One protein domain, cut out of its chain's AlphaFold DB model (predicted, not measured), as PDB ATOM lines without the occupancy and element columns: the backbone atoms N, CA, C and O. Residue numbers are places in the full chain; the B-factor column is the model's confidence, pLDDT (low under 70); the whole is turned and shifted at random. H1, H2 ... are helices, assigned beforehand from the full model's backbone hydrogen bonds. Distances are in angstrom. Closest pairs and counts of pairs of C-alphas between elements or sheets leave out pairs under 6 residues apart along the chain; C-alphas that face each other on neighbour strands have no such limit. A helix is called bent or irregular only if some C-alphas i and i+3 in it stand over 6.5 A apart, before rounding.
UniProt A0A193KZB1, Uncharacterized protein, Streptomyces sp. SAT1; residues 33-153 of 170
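AT A GLANCE: This is residues 33 to 153 of the 170 residues of an uncharacterized protein of Streptomyces sp. SAT1 (UniProt A0A193KZB1). Two long helices, H6 and H7, meet near the last residues of H6 and the first of H7 as an L, and H4 packs into the angle between them as the core. H2 packs on residues 70 to 73 of H4 and residues 134 to 137 of H7, the small H1 sits at the last residue of H4, and the short H5 makes a corner with residues 104 to 108 of H6. The printed part has 121 residues with seven named helices, H1 to H7 in chain order, and no named strand: the class is all helix. It is compact, with a radius of gyration of the C-alphas of 14.3 A, and rounded, spanning 42 by 36 by 27 A.

IN THESE COORDINATES: Find C-alpha 33 at (-109.469, -89.559, 143.814), where H1 begins; it runs to residue 38. H2 holds residues 47 to 56, 14.5 A long, and H3 residues 64 to 67. Look next at C-alpha 70, (-115.205, -75.662, 120.787), where H4 begins; it reaches residue 85 after 22.5 A. H5 is residues 96 to 99. H6, residues 102 to 123, is 33.9 A long and irregular, with C-alphas 120 and 123 7.2 A apart. H7, residues 129 to 153, is 36.6 A long and only just irregular, with C-alphas 133 and 136 6.6 A apart; it ends at C-alpha 153, (-98.676, -91.179, 140.602).

HOW THE PARTS SIT: Start at H4, the hub, which touches four helices. It touches H6 at a steep tilt of 63 degrees, the same way; their closest C-alphas, Ala 75 and Arg 112, are 4.4 A apart. It touches H7 at a steep tilt of 50 degrees, the same way, closest at C-alphas Ile 80 and Ala 142, 5.4 A. H6 touches H7 about perpendicular, 77 degrees, closest at C-alphas Thr 122 and Arg 132, 4.7 A. H2 and H4 only just touch, with 3 pairs of C-alphas within 8 A, and only at their ends, closest at C-alphas Trp 50 and Arg 73, 6.5 A. H1 only just touches H4, also with 3 pairs, closest at C-alphas Cys 36 and Thr 85, 6.6 A. H5 and H6 touch only at the corner, while H3 touches no helix. H1 and H2 have every O i to N i+4 pair within hydrogen-bond range, H4 has 10 of 12, H6 16 of 18 and H7 19 of 21; H3 and H5 are too short for such a pair.

THE WHOLE: The C-alphas farthest apart, Pro 61 and Gly 153, are 43.7 A apart. The printed part has no cut and no long link. The mean pLDDT of the printed part is 83.1; look for values under 70 at residues 33 to 42, 60 to 66 and 151 to 153.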
ATOM      1  N   TYR A  33    -108.363 -90.316 144.389       65.38
ATOM      2  CA  TYR A  33    -109.469 -89.559 143.814       65.38
ATOM      3  C   TYR A  33    -109.309 -88.051 144.039       65.38
ATOM      4  O   TYR A  33    -109.652 -87.240 143.170       65.38
ATOM      5  N   ARG A  34    -108.760 -87.650 145.192       67.25
ATOM      6  CA  ARG A  34    -108.570 -86.240 145.528       67.25
ATOM      7  C   ARG A  34    -107.450 -85.640 144.690       67.25
ATOM      8  O   ARG A  34    -107.665 -84.592 144.080       67.25
ATOM      9  N   GLN A  35    -106.301 -86.309 144.617       66.62
ATOM     10  CA  GLN A  35    -105.172 -85.865 143.802       66.62
ATOM     11  C   GLN A  35    -105.555 -85.790 142.318       66.62
ATOM     12  O   GLN A  35    -105.256 -84.796 141.653       66.62
ATOM     13  N   CYS A  36    -106.297 -86.782 141.814       64.75
ATOM     14  CA  CYS A  36    -106.802 -86.785 140.440       64.75
ATOM     15  C   CYS A  36    -107.745 -85.609 140.161       64.75
ATOM     16  O   CYS A  36    -107.670 -84.994 139.093       64.75
ATOM     17  N   ARG A  37    -108.620 -85.270 141.117       67.44
ATOM     18  CA  ARG A  37    -109.533 -84.127 141.004       67.44
ATOM     19  C   ARG A  37    -108.780 -82.795 141.046       67.44
ATOM     20  O   ARG A  37    -109.021 -81.942 140.193       67.44
ATOM     21  N   GLU A  38    -107.883 -82.603 142.012       68.44
ATOM     22  CA  GLU A  38    -107.150 -81.342 142.206       68.44
ATOM     23  C   GLU A  38    -106.220 -81.035 141.025       68.44
ATOM     24  O   GLU A  38    -106.243 -79.915 140.507       68.44
ATOM     25  N   ALA A  39    -105.497 -82.037 140.515       64.56
ATOM     26  CA  ALA A  39    -104.636 -81.888 139.340       64.56
ATOM     27  C   ALA A  39    -105.405 -81.491 138.062       64.56
ATOM     28  O   ALA A  39    -104.795 -81.087 137.072       64.56
ATOM     29  N   ARG A  40    -106.740 -81.615 138.059       69.50
ATOM     30  CA  ARG A  40    -107.581 -81.480 136.860       69.50
ATOM     31  C   ARG A  40    -108.711 -80.484 136.966       69.50
ATOM     32  O   ARG A  40    -109.540 -80.423 136.064       69.50
ATOM     33  N   ASN A  41    -108.718 -79.654 137.999       68.69
ATOM     34  CA  ASN A  41    -109.771 -78.662 138.197       68.69
ATOM     35  C   ASN A  41    -109.866 -77.620 137.053       68.69
ATOM     36  O   ASN A  41    -110.872 -76.935 136.913       68.69
ATOM     37  N   SER A  42    -108.833 -77.502 136.213       67.50
ATOM     38  CA  SER A  42    -108.813 -76.662 135.006       67.50
ATOM     39  C   SER A  42    -108.619 -77.453 133.708       67.50
ATOM     40  O   SER A  42    -108.423 -76.856 132.648       67.50
ATOM     41  N   TRP A  43    -108.643 -78.788 133.777       78.62
ATOM     42  CA  TRP A  43    -108.326 -79.638 132.635       78.62
ATOM     43  C   TRP A  43    -109.487 -79.689 131.638       78.62
ATOM     44  O   TRP A  43    -110.645 -79.884 132.006       78.62
ATOM     45  N   ALA A  44    -109.152 -79.557 130.359       84.56
ATOM     46  CA  ALA A  44    -110.040 -79.806 129.235       84.56
ATOM     47  C   ALA A  44    -109.243 -80.493 128.120       84.56
ATOM     48  O   ALA A  44    -108.028 -80.312 128.023       84.56
ATOM     49  N   LEU A  45    -109.933 -81.242 127.259       88.38
ATOM     50  CA  LEU A  45    -109.352 -81.873 126.076       88.38
ATOM     51  C   LEU A  45    -108.641 -80.820 125.224       88.38
ATOM     52  O   LEU A  45    -109.264 -79.827 124.855       88.38
ATOM     53  N   GLU A  46    -107.372 -81.021 124.885       88.88
ATOM     54  CA  GLU A  46    -106.622 -80.052 124.081       88.88
ATOM     55  C   GLU A  46    -107.246 -79.845 122.695       88.88
ATOM     56  O   GLU A  46    -107.756 -80.781 122.072       88.88
ATOM     57  N   GLU A  47    -107.184 -78.614 122.184       88.81
ATOM     58  CA  GLU A  47    -107.799 -78.259 120.902       88.81
ATOM     59  C   GLU A  47    -107.221 -79.068 119.732       88.81
ATOM     60  O   GLU A  47    -107.969 -79.528 118.873       88.81
ATOM     61  N   ASP A  48    -105.912 -79.319 119.719       89.12
ATOM     62  CA  ASP A  48    -105.266 -80.089 118.651       89.12
ATOM     63  C   ASP A  48    -105.615 -81.582 118.705       89.12
ATOM     64  O   ASP A  48    -105.753 -82.234 117.666       89.12
ATOM     65  N   VAL A  49    -105.793 -82.144 119.906       89.81
ATOM     66  CA  VAL A  49    -106.292 -83.519 120.074       89.81
ATOM     67  C   VAL A  49    -107.728 -83.601 119.567       89.81
ATOM     68  O   VAL A  49    -108.046 -84.473 118.758       89.81
ATOM     69  N   TRP A  50    -108.568 -82.646 119.961       92.12
ATOM     70  CA  TRP A  50    -109.947 -82.564 119.498       92.12
ATOM     71  C   TRP A  50    -110.056 -82.430 117.981       92.12
ATOM     72  O   TRP A  50    -110.788 -83.184 117.338       92.12
ATOM     73  N   ARG A  51    -109.289 -81.513 117.385       89.62
ATOM     74  CA  ARG A  51    -109.275 -81.295 115.938       89.62
ATOM     75  C   ARG A  51    -108.872 -82.573 115.209       89.62
ATOM     76  O   ARG A  51    -109.542 -82.955 114.252       89.62
ATOM     77  N   ARG A  52    -107.851 -83.284 115.705       89.94
ATOM     78  CA  ARG A  52    -107.470 -84.603 115.180       89.94
ATOM     79  C   ARG A  52    -108.623 -85.599 115.284       89.94
ATOM     80  O   ARG A  52    -108.982 -86.172 114.260       89.94
ATOM     81  N   MET A  53    -109.263 -85.764 116.439       91.00
ATOM     82  CA  MET A  53    -110.411 -86.676 116.580       91.00
ATOM     83  C   MET A  53    -111.527 -86.351 115.579       91.00
ATOM     84  O   MET A  53    -111.963 -87.225 114.834       91.00
ATOM     85  N   VAL A  54    -111.921 -85.079 115.474       88.69
ATOM     86  CA  VAL A  54    -112.984 -84.631 114.558       88.69
ATOM     87  C   VAL A  54    -112.616 -84.850 113.084       88.69
ATOM     88  O   VAL A  54    -113.496 -85.139 112.270       88.69
ATOM     89  N   THR A  55    -111.334 -84.758 112.711       86.69
ATOM     90  CA  THR A  55    -110.905 -85.051 111.329       86.69
ATOM     91  C   THR A  55    -111.060 -86.520 110.938       86.69
ATOM     92  O   THR A  55    -111.329 -86.776 109.767       86.69
ATOM     93  N   HIS A  56    -110.969 -87.449 111.898       85.12
ATOM     94  CA  HIS A  56    -111.160 -88.888 111.673       85.12
ATOM     95  C   HIS A  56    -112.639 -89.299 111.627       85.12
ATOM     96  O   HIS A  56    -112.951 -90.428 111.253       85.12
ATOM     97  N   LEU A  57    -113.565 -88.401 111.984       84.62
ATOM     98  CA  LEU A  57    -114.991 -88.700 111.931       84.62
ATOM     99  C   LEU A  57    -115.498 -88.763 110.483       84.62
ATOM    100  O   LEU A  57    -115.078 -87.959 109.640       84.62
ATOM    101  N   PRO A  58    -116.460 -89.661 110.192       76.50
ATOM    102  CA  PRO A  58    -117.076 -89.739 108.876       76.50
ATOM    103  C   PRO A  58    -117.718 -88.400 108.500       76.50
ATOM    104  O   PRO A  58    -118.361 -87.733 109.318       76.50
ATOM    105  N   ILE A  59    -117.560 -88.005 107.233       72.19
ATOM    106  CA  ILE A  59    -118.181 -86.791 106.697       72.19
ATOM    107  C   ILE A  59    -119.676 -87.056 106.533       72.19
ATOM    108  O   ILE A  59    -120.135 -87.548 105.508       72.19
ATOM    109  N   LEU A  60    -120.435 -86.730 107.572       67.25
ATOM    110  CA  LEU A  60    -121.889 -86.777 107.555       67.25
ATOM    111  C   LEU A  60    -122.419 -85.394 107.144       67.25
ATOM    112  O   LEU A  60    -122.099 -84.407 107.827       67.25
ATOM    113  N   PRO A  61    -123.214 -85.293 106.060       60.00
ATOM    114  CA  PRO A  61    -123.836 -84.037 105.655       60.00
ATOM    115  C   PRO A  61    -124.599 -83.420 106.836       60.00
ATOM    116  O   PRO A  61    -125.366 -84.102 107.508       60.00
ATOM    117  N   GLY A  62    -124.338 -82.148 107.148       61.44
ATOM    118  CA  GLY A  62    -124.997 -81.411 108.236       61.44
ATOM    119  C   GLY A  62    -124.447 -81.639 109.654       61.44
ATOM    120  O   GLY A  62    -124.532 -80.733 110.481       61.44
ATOM    121  N   HIS A  63    -123.810 -82.776 109.951       60.06
ATOM    122  CA  HIS A  63    -123.347 -83.083 111.317       60.06
ATOM    123  C   HIS A  63    -121.894 -82.682 111.601       60.06
ATOM    124  O   HIS A  63    -121.567 -82.354 112.744       60.06
ATOM    125  N   ARG A  64    -121.019 -82.653 110.585       57.12
ATOM    126  CA  ARG A  64    -119.585 -82.357 110.781       57.12
ATOM    127  C   ARG A  64    -119.330 -80.940 111.315       57.12
ATOM    128  O   ARG A  64    -118.507 -80.770 112.205       57.12
ATOM    129  N   ALA A  65    -120.081 -79.945 110.837       58.97
ATOM    130  CA  ALA A  65    -119.969 -78.566 111.321       58.97
ATOM    131  C   ALA A  65    -120.509 -78.394 112.754       58.97
ATOM    132  O   ALA A  65    -120.019 -77.559 113.507       58.97
ATOM    133  N   SER A  66    -121.496 -79.206 113.155       67.81
ATOM    134  CA  SER A  66    -122.062 -79.152 114.508       67.81
ATOM    135  C   SER A  66    -121.159 -79.793 115.558       67.81
ATOM    136  O   SER A  66    -121.297 -79.453 116.735       67.81
ATOM    137  N   ILE A  67    -120.302 -80.748 115.174       73.88
ATOM    138  CA  ILE A  67    -119.422 -81.429 116.125       73.88
ATOM    139  C   ILE A  67    -118.085 -80.713 116.286       73.88
ATOM    140  O   ILE A  67    -117.533 -80.777 117.363       73.88
ATOM    141  N   SER A  68    -117.587 -79.966 115.297       74.25
ATOM    142  CA  SER A  68    -116.291 -79.272 115.393       74.25
ATOM    143  C   SER A  68    -116.256 -78.065 116.345       74.25
ATOM    144  O   SER A  68    -115.185 -77.505 116.556       74.25
ATOM    145  N   ASP A  69    -117.396 -77.643 116.897       83.00
ATOM    146  CA  ASP A  69    -117.503 -76.494 117.807       83.00
ATOM    147  C   ASP A  69    -116.674 -76.704 119.092       83.00
ATOM    148  O   ASP A  69    -116.710 -77.770 119.713       83.00
ATOM    149  N   ASP A  70    -115.965 -75.666 119.533       84.62
ATOM    150  CA  ASP A  70    -115.205 -75.662 120.787       84.62
ATOM    151  C   ASP A  70    -116.101 -75.949 122.001       84.62
ATOM    152  O   ASP A  70    -115.721 -76.642 122.946       84.62
ATOM    153  N   ARG A  71    -117.368 -75.527 121.939       84.00
ATOM    154  CA  ARG A  71    -118.357 -75.863 122.974       84.00
ATOM    155  C   ARG A  71    -118.586 -77.365 123.088       84.00
ATOM    156  O   ARG A  71    -118.854 -77.854 124.186       84.00
ATOM    157  N   LYS A  72    -118.485 -78.100 121.975       88.38
ATOM    158  CA  LYS A  72    -118.535 -79.563 121.998       88.38
ATOM    159  C   LYS A  72    -117.277 -80.109 122.634       88.38
ATOM    160  O   LYS A  72    -117.439 -80.881 123.567       88.38
ATOM    161  N   ARG A  73    -116.081 -79.638 122.253       91.56
ATOM    162  CA  ARG A  73    -114.809 -80.018 122.903       91.56
ATOM    163  C   ARG A  73    -114.897 -79.928 124.427       91.56
ATOM    164  O   ARG A  73    -114.583 -80.890 125.125       91.56
ATOM    165  N   LEU A  74    -115.374 -78.796 124.943       90.06
ATOM    166  CA  LEU A  74    -115.526 -78.578 126.385       90.06
ATOM    167  C   LEU A  74    -116.583 -79.500 127.013       90.06
ATOM    168  O   LEU A  74    -116.402 -79.956 128.137       90.06
ATOM    169  N   ALA A  75    -117.662 -79.816 126.297       91.12
ATOM    170  CA  ALA A  75    -118.672 -80.764 126.760       91.12
ATOM    171  C   ALA A  75    -118.176 -82.223 126.760       91.12
ATOM    172  O   ALA A  75    -118.459 -82.943 127.711       91.12
ATOM    173  N   VAL A  76    -117.410 -82.671 125.755       92.38
ATOM    174  CA  VAL A  76    -116.806 -84.025 125.752       92.38
ATOM    175  C   VAL A  76    -115.651 -84.159 126.737       92.38
ATOM    176  O   VAL A  76    -115.419 -85.246 127.252       92.38
ATOM    177  N   SER A  77    -114.962 -83.060 127.058       91.50
ATOM    178  CA  SER A  77    -113.933 -83.052 128.108       91.50
ATOM    179  C   SER A  77    -114.487 -83.533 129.450       91.50
ATOM    180  O   SER A  77    -113.777 -84.168 130.220       91.50
ATOM    181  N   VAL A  78    -115.771 -83.269 129.708       91.69
ATOM    182  CA  VAL A  78    -116.470 -83.740 130.904       91.69
ATOM    183  C   VAL A  78    -116.662 -85.259 130.891       91.69
ATOM    184  O   VAL A  78    -116.448 -85.894 131.918       91.69
ATOM    185  N   ASP A  79    -117.000 -85.856 129.744       91.69
ATOM    186  CA  ASP A  79    -117.115 -87.318 129.616       91.69
ATOM    187  C   ASP A  79    -115.768 -88.010 129.861       91.69
ATOM    188  O   ASP A  79    -115.689 -88.956 130.643       91.69
ATOM    189  N   ILE A  80    -114.686 -87.467 129.291       90.94
ATOM    190  CA  ILE A  80    -113.325 -87.956 129.550       90.94
ATOM    191  C   ILE A  80    -112.977 -87.812 131.036       90.94
ATOM    192  O   ILE A  80    -112.484 -88.756 131.648       90.94
ATOM    193  N   TRP A  81    -113.263 -86.660 131.646       89.88
ATOM    194  CA  TRP A  81    -113.000 -86.445 133.069       89.88
ATOM    195  C   TRP A  81    -113.732 -87.468 133.948       89.88
ATOM    196  O   TRP A  81    -113.112 -88.044 134.844       89.88
ATOM    197  N   MET A  82    -115.012 -87.739 133.675       89.25
ATOM    198  CA  MET A  82    -115.785 -88.745 134.414       89.25
ATOM    199  C   MET A  82    -115.172 -90.138 134.273       89.25
ATOM    200  O   MET A  82    -115.001 -90.825 135.274       89.25
ATOM    201  N   ARG A  83    -114.784 -90.540 133.056       87.81
ATOM    202  CA  ARG A  83    -114.168 -91.856 132.806       87.81
ATOM    203  C   ARG A  83    -112.859 -92.030 133.550       87.81
ATOM    204  O   ARG A  83    -112.632 -93.071 134.148       87.81
ATOM    205  N   VAL A  84    -112.008 -91.008 133.520       84.69
ATOM    206  CA  VAL A  84    -110.673 -91.119 134.107       84.69
ATOM    207  C   VAL A  84    -110.693 -90.987 135.628       84.69
ATOM    208  O   VAL A  84    -109.827 -91.533 136.298       84.69
ATOM    209  N   THR A  85    -111.657 -90.262 136.193       81.00
ATOM    210  CA  THR A  85    -111.757 -90.091 137.654       81.00
ATOM    211  C   THR A  85    -112.741 -91.050 138.319       81.00
ATOM    212  O   THR A  85    -112.783 -91.098 139.543       81.00
ATOM    213  N   GLY A  86    -113.581 -91.752 137.552       80.44
ATOM    214  CA  GLY A  86    -114.761 -92.445 138.083       80.44
ATOM    215  C   GLY A  86    -115.802 -91.496 138.698       80.44
ATOM    216  O   GLY A  86    -116.678 -91.933 139.440       80.44
ATOM    217  N   GLY A  87    -115.685 -90.186 138.459       81.75
ATOM    218  CA  GLY A  87    -116.514 -89.156 139.078       81.75
ATOM    219  C   GLY A  87    -117.864 -88.944 138.394       81.75
ATOM    220  O   GLY A  87    -118.062 -89.268 137.226       81.75
ATOM    221  N   GLU A  88    -118.795 -88.324 139.121       86.75
ATOM    222  CA  GLU A  88    -120.108 -87.961 138.583       86.75
ATOM    223  C   GLU A  88    -120.068 -86.661 137.766       86.75
ATOM    224  O   GLU A  88    -119.289 -85.745 138.047       86.75
ATOM    225  N   LEU A  89    -120.990 -86.548 136.803       87.25
ATOM    226  CA  LEU A  89    -121.139 -85.399 135.902       87.25
ATOM    227  C   LEU A  89    -121.199 -84.057 136.640       87.25
ATOM    228  O   LEU A  89    -120.627 -83.066 136.181       87.25
ATOM    229  N   GLU A  90    -121.883 -84.020 137.783       86.94
ATOM    230  CA  GLU A  90    -122.097 -82.791 138.547       86.94
ATOM    231  C   GLU A  90    -120.815 -82.213 139.140       86.94
ATOM    232  O   GLU A  90    -120.725 -81.001 139.332       86.94
ATOM    233  N   PHE A  91    -119.800 -83.049 139.349       83.56
ATOM    234  CA  PHE A  91    -118.515 -82.628 139.894       83.56
ATOM    235  C   PHE A  91    -117.472 -82.298 138.833       83.56
ATOM    236  O   PHE A  91    -116.360 -81.897 139.183       83.56
ATOM    237  N   ALA A  92    -117.807 -82.464 137.555       86.00
ATOM    238  CA  ALA A  92    -116.879 -82.151 136.489       86.00
ATOM    239  C   ALA A  92    -116.544 -80.646 136.482       86.00
ATOM    240  O   ALA A  92    -117.454 -79.812 136.591       86.00
ATOM    241  N   PRO A  93    -115.258 -80.283 136.336       83.31
ATOM    242  CA  PRO A  93    -114.822 -78.899 136.415       83.31
ATOM    243  C   PRO A  93    -115.433 -78.053 135.294       83.31
ATOM    244  O   PRO A  93    -115.439 -78.433 134.121       83.31
ATOM    245  N   CYS A  94    -115.927 -76.871 135.661       84.31
ATOM    246  CA  CYS A  94    -116.358 -75.862 134.702       84.31
ATOM    247  C   CYS A  94    -115.147 -75.012 134.283       84.31
ATOM    248  O   CYS A  94    -114.454 -74.489 135.160       84.31
ATOM    249  N   PRO A  95    -114.883 -74.821 132.975       83.69
ATOM    250  CA  PRO A  95    -113.792 -73.966 132.521       83.69
ATOM    251  C   PRO A  95    -113.887 -72.552 133.128       83.69
ATOM    252  O   PRO A  95    -114.962 -71.949 133.065       83.69
ATOM    253  N   PRO A  96    -112.791 -71.968 133.657       81.94
ATOM    254  CA  PRO A  96    -112.850 -70.695 134.387       81.94
ATOM    255  C   PRO A  96    -113.480 -69.539 133.597       81.94
ATOM    256  O   PRO A  96    -114.239 -68.743 134.141       81.94
ATOM    257  N   HIS A  97    -113.223 -69.474 132.287       81.81
ATOM    258  CA  HIS A  97    -113.784 -68.444 131.407       81.81
ATOM    259  C   HIS A  97    -115.303 -68.582 131.187       81.81
ATOM    260  O   HIS A  97    -115.948 -67.607 130.816       81.81
ATOM    261  N   ILE A  98    -115.877 -69.768 131.427       86.12
ATOM    262  CA  ILE A  98    -117.325 -70.027 131.402       86.12
ATOM    263  C   ILE A  98    -117.925 -69.797 132.787       86.12
ATOM    264  O   ILE A  98    -118.991 -69.199 132.893       86.12
ATOM    265  N   ALA A  99    -117.241 -70.248 133.843       83.88
ATOM    266  CA  ALA A  99    -117.706 -70.127 135.225       83.88
ATOM    267  C   ALA A  99    -117.977 -68.667 135.637       83.88
ATOM    268  O   ALA A  99    -118.872 -68.410 136.437       83.88
ATOM    269  N   ASN A 100    -117.243 -67.718 135.049       85.38
ATOM    270  CA  ASN A 100    -117.390 -66.289 135.320       85.38
ATOM    271  C   ASN A 100    -118.606 -65.629 134.631       85.38
ATOM    272  O   ASN A 100    -118.931 -64.490 134.964       85.38
ATOM    273  N   ASP A 101    -119.285 -66.303 133.693       89.44
ATOM    274  CA  ASP A 101    -120.465 -65.776 132.990       89.44
ATOM    275  C   ASP A 101    -121.684 -66.703 133.191       89.44
ATOM    276  O   ASP A 101    -121.731 -67.801 132.626       89.44
ATOM    277  N   PRO A 102    -122.727 -66.267 133.926       88.38
ATOM    278  CA  PRO A 102    -123.918 -67.080 134.185       88.38
ATOM    279  C   PRO A 102    -124.650 -67.568 132.926       88.38
ATOM    280  O   PRO A 102    -125.207 -68.671 132.921       88.38
ATOM    281  N   LYS A 103    -124.657 -66.779 131.842       89.38
ATOM    282  CA  LYS A 103    -125.304 -67.177 130.581       89.38
ATOM    283  C   LYS A 103    -124.511 -68.288 129.907       89.38
ATOM    284  O   LYS A 103    -125.105 -69.261 129.434       89.38
ATOM    285  N   LEU A 104    -123.183 -68.168 129.887       87.81
ATOM    286  CA  LEU A 104    -122.312 -69.221 129.364       87.81
ATOM    287  C   LEU A 104    -122.379 -70.475 130.238       87.81
ATOM    288  O   LEU A 104    -122.455 -71.573 129.690       87.81
ATOM    289  N   GLY A 105    -122.458 -70.324 131.562       88.50
ATOM    290  CA  GLY A 105    -122.633 -71.428 132.506       88.50
ATOM    291  C   GLY A 105    -123.904 -72.243 132.249       88.50
ATOM    292  O   GLY A 105    -123.843 -73.472 132.166       88.50
ATOM    293  N   ALA A 106    -125.047 -71.586 132.028       89.19
ATOM    294  CA  ALA A 106    -126.299 -72.274 131.699       89.19
ATOM    295  C   ALA A 106    -126.218 -73.030 130.358       89.19
ATOM    296  O   ALA A 106    -126.673 -74.174 130.244       89.19
ATOM    297  N   VAL A 107    -125.604 -72.415 129.340       89.62
ATOM    298  CA  VAL A 107    -125.390 -73.056 128.034       89.62
ATOM    299  C   VAL A 107    -124.459 -74.260 128.163       89.62
ATOM    300  O   VAL A 107    -124.779 -75.324 127.631       89.62
ATOM    301  N   TRP A 108    -123.346 -74.117 128.879       89.12
ATOM    302  CA  TRP A 108    -122.390 -75.193 129.132       89.12
ATOM    303  C   TRP A 108    -123.035 -76.355 129.888       89.12
ATOM    304  O   TRP A 108    -122.921 -77.497 129.443       89.12
ATOM    305  N   SER A 109    -123.804 -76.070 130.946       90.00
ATOM    306  CA  SER A 109    -124.510 -77.097 131.720       90.00
ATOM    307  C   SER A 109    -125.461 -77.917 130.842       90.00
ATOM    308  O   SER A 109    -125.459 -79.147 130.896       90.00
ATOM    309  N   ARG A 110    -126.214 -77.267 129.947       90.81
ATOM    310  CA  ARG A 110    -127.066 -77.980 128.983       90.81
ATOM    311  C   ARG A 110    -126.250 -78.800 127.978       90.81
ATOM    312  O   ARG A 110    -126.630 -79.920 127.648       90.81
ATOM    313  N   GLN A 111    -125.141 -78.258 127.471       89.94
ATOM    314  CA  GLN A 111    -124.310 -78.955 126.483       89.94
ATOM    315  C   GLN A 111    -123.638 -80.201 127.063       89.94
ATOM    316  O   GLN A 111    -123.687 -81.239 126.403       89.94
ATOM    317  N   ARG A 112    -123.068 -80.138 128.278       91.81
ATOM    318  CA  ARG A 112    -122.448 -81.313 128.922       91.81
ATOM    319  C   ARG A 112    -123.461 -82.441 129.126       91.81
ATOM    320  O   ARG A 112    -123.163 -83.578 128.779       91.81
ATOM    321  N   HIS A 113    -124.680 -82.120 129.569       92.69
ATOM    322  CA  HIS A 113    -125.752 -83.104 129.746       92.69
ATOM    323  C   HIS A 113    -126.153 -83.758 128.427       92.69
ATOM    324  O   HIS A 113    -126.179 -84.983 128.331       92.69
ATOM    325  N   ASN A 114    -126.408 -82.954 127.392       91.19
ATOM    326  CA  ASN A 114    -126.807 -83.481 126.092       91.19
ATOM    327  C   ASN A 114    -125.708 -84.350 125.466       91.19
ATOM    328  O   ASN A 114    -125.999 -85.416 124.934       91.19
ATOM    329  N   VAL A 115    -124.444 -83.917 125.540       91.12
ATOM    330  CA  VAL A 115    -123.302 -84.681 125.016       91.12
ATOM    331  C   VAL A 115    -123.123 -85.997 125.761       91.12
ATOM    332  O   VAL A 115    -123.029 -87.029 125.104       91.12
ATOM    333  N   CYS A 116    -123.171 -85.993 127.094       91.19
ATOM    334  CA  CYS A 116    -123.106 -87.230 127.875       91.19
ATOM    335  C   CYS A 116    -124.271 -88.171 127.542       91.19
ATOM    336  O   CYS A 116    -124.069 -89.372 127.403       91.19
ATOM    337  N   HIS A 117    -125.482 -87.638 127.368       91.06
ATOM    338  CA  HIS A 117    -126.635 -88.421 126.925       91.06
ATOM    339  C   HIS A 117    -126.391 -89.054 125.546       91.06
ATOM    340  O   HIS A 117    -126.524 -90.263 125.392       91.06
ATOM    341  N   TRP A 118    -125.965 -88.277 124.544       90.81
ATOM    342  CA  TRP A 118    -125.705 -88.810 123.199       90.81
ATOM    343  C   TRP A 118    -124.549 -89.813 123.144       90.81
ATOM    344  O   TRP A 118    -124.573 -90.696 122.292       90.81
ATOM    345  N   LEU A 119    -123.560 -89.696 124.035       90.75
ATOM    346  CA  LEU A 119    -122.474 -90.671 124.171       90.75
ATOM    347  C   LEU A 119    -122.916 -91.975 124.848       90.75
ATOM    348  O   LEU A 119    -122.325 -93.013 124.579       90.75
ATOM    349  N   LYS A 120    -123.942 -91.941 125.706       89.75
ATOM    350  CA  LYS A 120    -124.546 -93.153 126.288       89.75
ATOM    351  C   LYS A 120    -125.449 -93.877 125.289       89.75
ATOM    352  O   LYS A 120    -125.488 -95.098 125.266       89.75
ATOM    353  N   GLU A 121    -126.122 -93.121 124.429       90.31
ATOM    354  CA  GLU A 121    -127.040 -93.643 123.410       90.31
ATOM    355  C   GLU A 121    -126.340 -94.154 122.136       90.31
ATOM    356  O   GLU A 121    -126.994 -94.462 121.145       90.31
ATOM    357  N   THR A 122    -125.009 -94.249 122.092       87.50
ATOM    358  CA  THR A 122    -124.303 -94.696 120.875       87.50
ATOM    359  C   THR A 122    -124.605 -96.139 120.495       87.50
ATOM    360  O   THR A 122    -124.584 -96.476 119.305       87.50
ATOM    361  N   ASP A 123    -124.895 -96.966 121.496       84.06
ATOM    362  CA  ASP A 123    -125.107 -98.405 121.349       84.06
ATOM    363  C   ASP A 123    -126.564 -98.724 120.991       84.06
ATOM    364  O   ASP A 123    -126.887 -99.839 120.579       84.06
ATOM    365  N   THR A 124    -127.454 -97.730 121.083       86.75
ATOM    366  CA  THR A 124    -128.846 -97.875 120.670       86.75
ATOM    367  C   THR A 124    -128.989 -97.686 119.164       86.75
ATOM    368  O   THR A 124    -128.174 -97.041 118.490       86.75
ATOM    369  N   ARG A 125    -130.053 -98.274 118.604       78.06
ATOM    370  CA  ARG A 125    -130.372 -98.190 117.170       78.06
ATOM    371  C   ARG A 125    -130.512 -96.738 116.700       78.06
ATOM    372  O   ARG A 125    -130.117 -96.429 115.578       78.06
ATOM    373  N   ASP A 126    -130.998 -95.867 117.579       78.69
ATOM    374  CA  ASP A 126    -131.277 -94.456 117.302       78.69
ATOM    375  C   ASP A 126    -130.093 -93.528 117.642       78.69
ATOM    376  O   ASP A 126    -130.181 -92.307 117.489       78.69
ATOM    377  N   GLY A 127    -128.955 -94.099 118.053       79.75
ATOM    378  CA  GLY A 127    -127.732 -93.362 118.343       79.75
ATOM    379  C   GLY A 127    -127.224 -92.547 117.150       79.75
ATOM    380  O   GLY A 127    -127.123 -93.034 116.018       79.75
ATOM    381  N   LEU A 128    -126.849 -91.294 117.423       85.00
ATOM    382  CA  LEU A 128    -126.321 -90.360 116.429       85.00
ATOM    383  C   LEU A 128    -124.996 -90.888 115.837       85.00
ATOM    384  O   LEU A 128    -124.033 -91.076 116.588       85.00
ATOM    385  N   PRO A 129    -124.880 -91.054 114.502       85.19
ATOM    386  CA  PRO A 129    -123.705 -91.671 113.883       85.19
ATOM    387  C   PRO A 129    -122.371 -90.979 114.202       85.19
ATOM    388  O   PRO A 129    -121.348 -91.644 114.335       85.19
ATOM    389  N   CYS A 130    -122.370 -89.652 114.367       85.19
ATOM    390  CA  CYS A 130    -121.165 -88.905 114.726       85.19
ATOM    391  C   CYS A 130    -120.683 -89.197 116.155       85.19
ATOM    392  O   CYS A 130    -119.482 -89.334 116.355       85.19
ATOM    393  N   TYR A 131    -121.590 -89.344 117.127       88.25
ATOM    394  CA  TYR A 131    -121.224 -89.706 118.500       88.25
ATOM    395  C   TYR A 131    -120.841 -91.181 118.603       88.25
ATOM    396  O   TYR A 131    -119.898 -91.498 119.318       88.25
ATOM    397  N   ARG A 132    -121.480 -92.062 117.819       89.62
ATOM    398  CA  ARG A 132    -121.077 -93.473 117.710       89.62
ATOM    399  C   ARG A 132    -119.643 -93.620 117.198       89.62
ATOM    400  O   ARG A 132    -118.889 -94.417 117.736       89.62
ATOM    401  N   ALA A 133    -119.259 -92.834 116.191       88.94
ATOM    402  CA  ALA A 133    -117.888 -92.817 115.679       88.94
ATOM    403  C   ALA A 133    -116.900 -92.102 116.620       88.94
ATOM    404  O   ALA A 133    -115.727 -92.454 116.658       88.94
ATOM    405  N   LEU A 134    -117.360 -91.097 117.373       90.75
ATOM    406  CA  LEU A 134    -116.515 -90.330 118.288       90.75
ATOM    407  C   LEU A 134    -116.211 -91.081 119.588       90.75
ATOM    408  O   LEU A 134    -115.098 -90.981 120.093       90.75
ATOM    409  N   LYS A 135    -117.178 -91.830 120.122       92.44
ATOM    410  CA  LYS A 135    -117.055 -92.555 121.387       92.44
ATOM    411  C   LYS A 135    -115.777 -93.399 121.513       92.44
ATOM    412  O   LYS A 135    -115.067 -93.164 122.483       92.44
ATOM    413  N   PRO A 136    -115.419 -94.296 120.573       92.62
ATOM    414  CA  PRO A 136    -114.193 -95.084 120.712       92.62
ATOM    415  C   PRO A 136    -112.931 -94.209 120.771       92.62
ATOM    416  O   PRO A 136    -112.041 -94.481 121.561       92.62
ATOM    417  N   LEU A 137    -112.878 -93.096 120.026       93.56
ATOM    418  CA  LEU A 137    -111.735 -92.174 120.072       93.56
ATOM    419  C   LEU A 137    -111.589 -91.499 121.444       93.56
ATOM    420  O   LEU A 137    -110.474 -91.244 121.899       93.56
ATOM    421  N   LEU A 138    -112.713 -91.174 122.087       93.62
ATOM    422  CA  LEU A 138    -112.721 -90.613 123.439       93.62
ATOM    423  C   LEU A 138    -112.358 -91.667 124.482       93.62
ATOM    424  O   LEU A 138    -111.623 -91.346 125.410       93.62
ATOM    425  N   ASP A 139    -112.868 -92.888 124.320       92.06
ATOM    426  CA  ASP A 139    -112.605 -94.023 125.204       92.06
ATOM    427  C   ASP A 139    -111.104 -94.346 125.211       92.06
ATOM    428  O   ASP A 139    -110.485 -94.323 126.276       92.06
ATOM    429  N   ASP A 140    -110.497 -94.490 124.028       92.94
ATOM    430  CA  ASP A 140    -109.057 -94.727 123.867       92.94
ATOM    431  C   ASP A 140    -108.223 -93.599 124.493       92.94
ATOM    432  O   ASP A 140    -107.216 -93.833 125.164       92.94
ATOM    433  N   HIS A 141    -108.631 -92.342 124.286       91.56
ATOM    434  CA  HIS A 141    -107.916 -91.201 124.850       91.56
ATOM    435  C   HIS A 141    -108.048 -91.130 126.374       91.56
ATOM    436  O   HIS A 141    -107.072 -90.809 127.051       91.56
ATOM    437  N   ALA A 142    -109.226 -91.437 126.920       89.12
ATOM    438  CA  ALA A 142    -109.450 -91.508 128.357       89.12
ATOM    439  C   ALA A 142    -108.594 -92.616 128.989       89.12
ATOM    440  O   ALA A 142    -107.949 -92.370 130.004       89.12
ATOM    441  N   GLU A 143    -108.514 -93.792 128.366       88.50
ATOM    442  CA  GLU A 143    -107.673 -94.896 128.838       88.50
ATOM    443  C   GLU A 143    -106.180 -94.529 128.818       88.50
ATOM    444  O   GLU A 143    -105.488 -94.673 129.828       88.50
ATOM    445  N   GLN A 144    -105.686 -93.960 127.712       87.19
ATOM    446  CA  GLN A 144    -104.306 -93.462 127.626       87.19
ATOM    447  C   GLN A 144    -104.012 -92.420 128.708       87.19
ATOM    448  O   GLN A 144    -102.937 -92.422 129.316       87.19
ATOM    449  N   LEU A 145    -104.972 -91.527 128.951       83.88
ATOM    450  CA  LEU A 145    -104.864 -90.488 129.958       83.88
ATOM    451  C   LEU A 145    -104.870 -91.077 131.379       83.88
ATOM    452  O   LEU A 145    -104.119 -90.582 132.214       83.88
ATOM    453  N   ALA A 146    -105.667 -92.112 131.652       82.19
ATOM    454  CA  ALA A 146    -105.676 -92.831 132.927       82.19
ATOM    455  C   ALA A 146    -104.327 -93.521 133.183       82.19
ATOM    456  O   ALA A 146    -103.663 -93.224 134.175       82.19
ATOM    457  N   MET A 147    -103.835 -94.307 132.219       81.06
ATOM    458  CA  MET A 147    -102.537 -94.989 132.320       81.06
ATOM    459  C   MET A 147    -101.366 -94.018 132.538       81.06
ATOM    460  O   MET A 147    -100.403 -94.336 133.239       81.06
ATOM    461  N   ALA A 148    -101.411 -92.834 131.918       79.31
ATOM    462  CA  ALA A 148    -100.390 -91.804 132.102       79.31
ATOM    463  C   ALA A 148    -100.398 -91.212 133.523       79.31
ATOM    464  O   ALA A 148     -99.331 -90.887 134.055       79.31
ATOM    465  N   ILE A 149    -101.568 -91.097 134.159       71.62
ATOM    466  CA  ILE A 149    -101.662 -90.669 135.562       71.62
ATOM    467  C   ILE A 149    -101.108 -91.743 136.462       71.62
ATOM    468  O   ILE A 149    -100.265 -91.422 137.285       71.62
ATOM    469  N   ASP A 150    -101.541 -92.991 136.298       70.38
ATOM    470  CA  ASP A 150    -101.122 -94.062 137.199       70.38
ATOM    471  C   ASP A 150     -99.593 -94.138 137.209       70.38
ATOM    472  O   ASP A 150     -98.961 -94.069 138.261       70.38
ATOM    473  N   ARG A 151     -98.963 -94.089 136.028       69.12
ATOM    474  CA  ARG A 151     -97.496 -94.040 135.894       69.12
ATOM    475  C   ARG A 151     -96.841 -92.833 136.571       69.12
ATOM    476  O   ARG A 151     -95.729 -92.966 137.076       69.12
ATOM    477  N   THR A 152     -97.478 -91.664 136.566       63.91
ATOM    478  CA  THR A 152     -96.929 -90.461 137.217       63.91
ATOM    479  C   THR A 152     -97.208 -90.432 138.726       63.91
ATOM    480  O   THR A 152     -96.335 -90.004 139.477       63.91
ATOM    481  N   GLY A 153     -98.336 -90.978 139.189       54.91
ATOM    482  CA  GLY A 153     -98.676 -91.179 140.602       54.91
ATOM    483  C   GLY A 153     -97.776 -92.210 141.290       54.91
ATOM    484  O   GLY A 153     -97.294 -91.960 142.397       54.91
TER     485      GLY A 153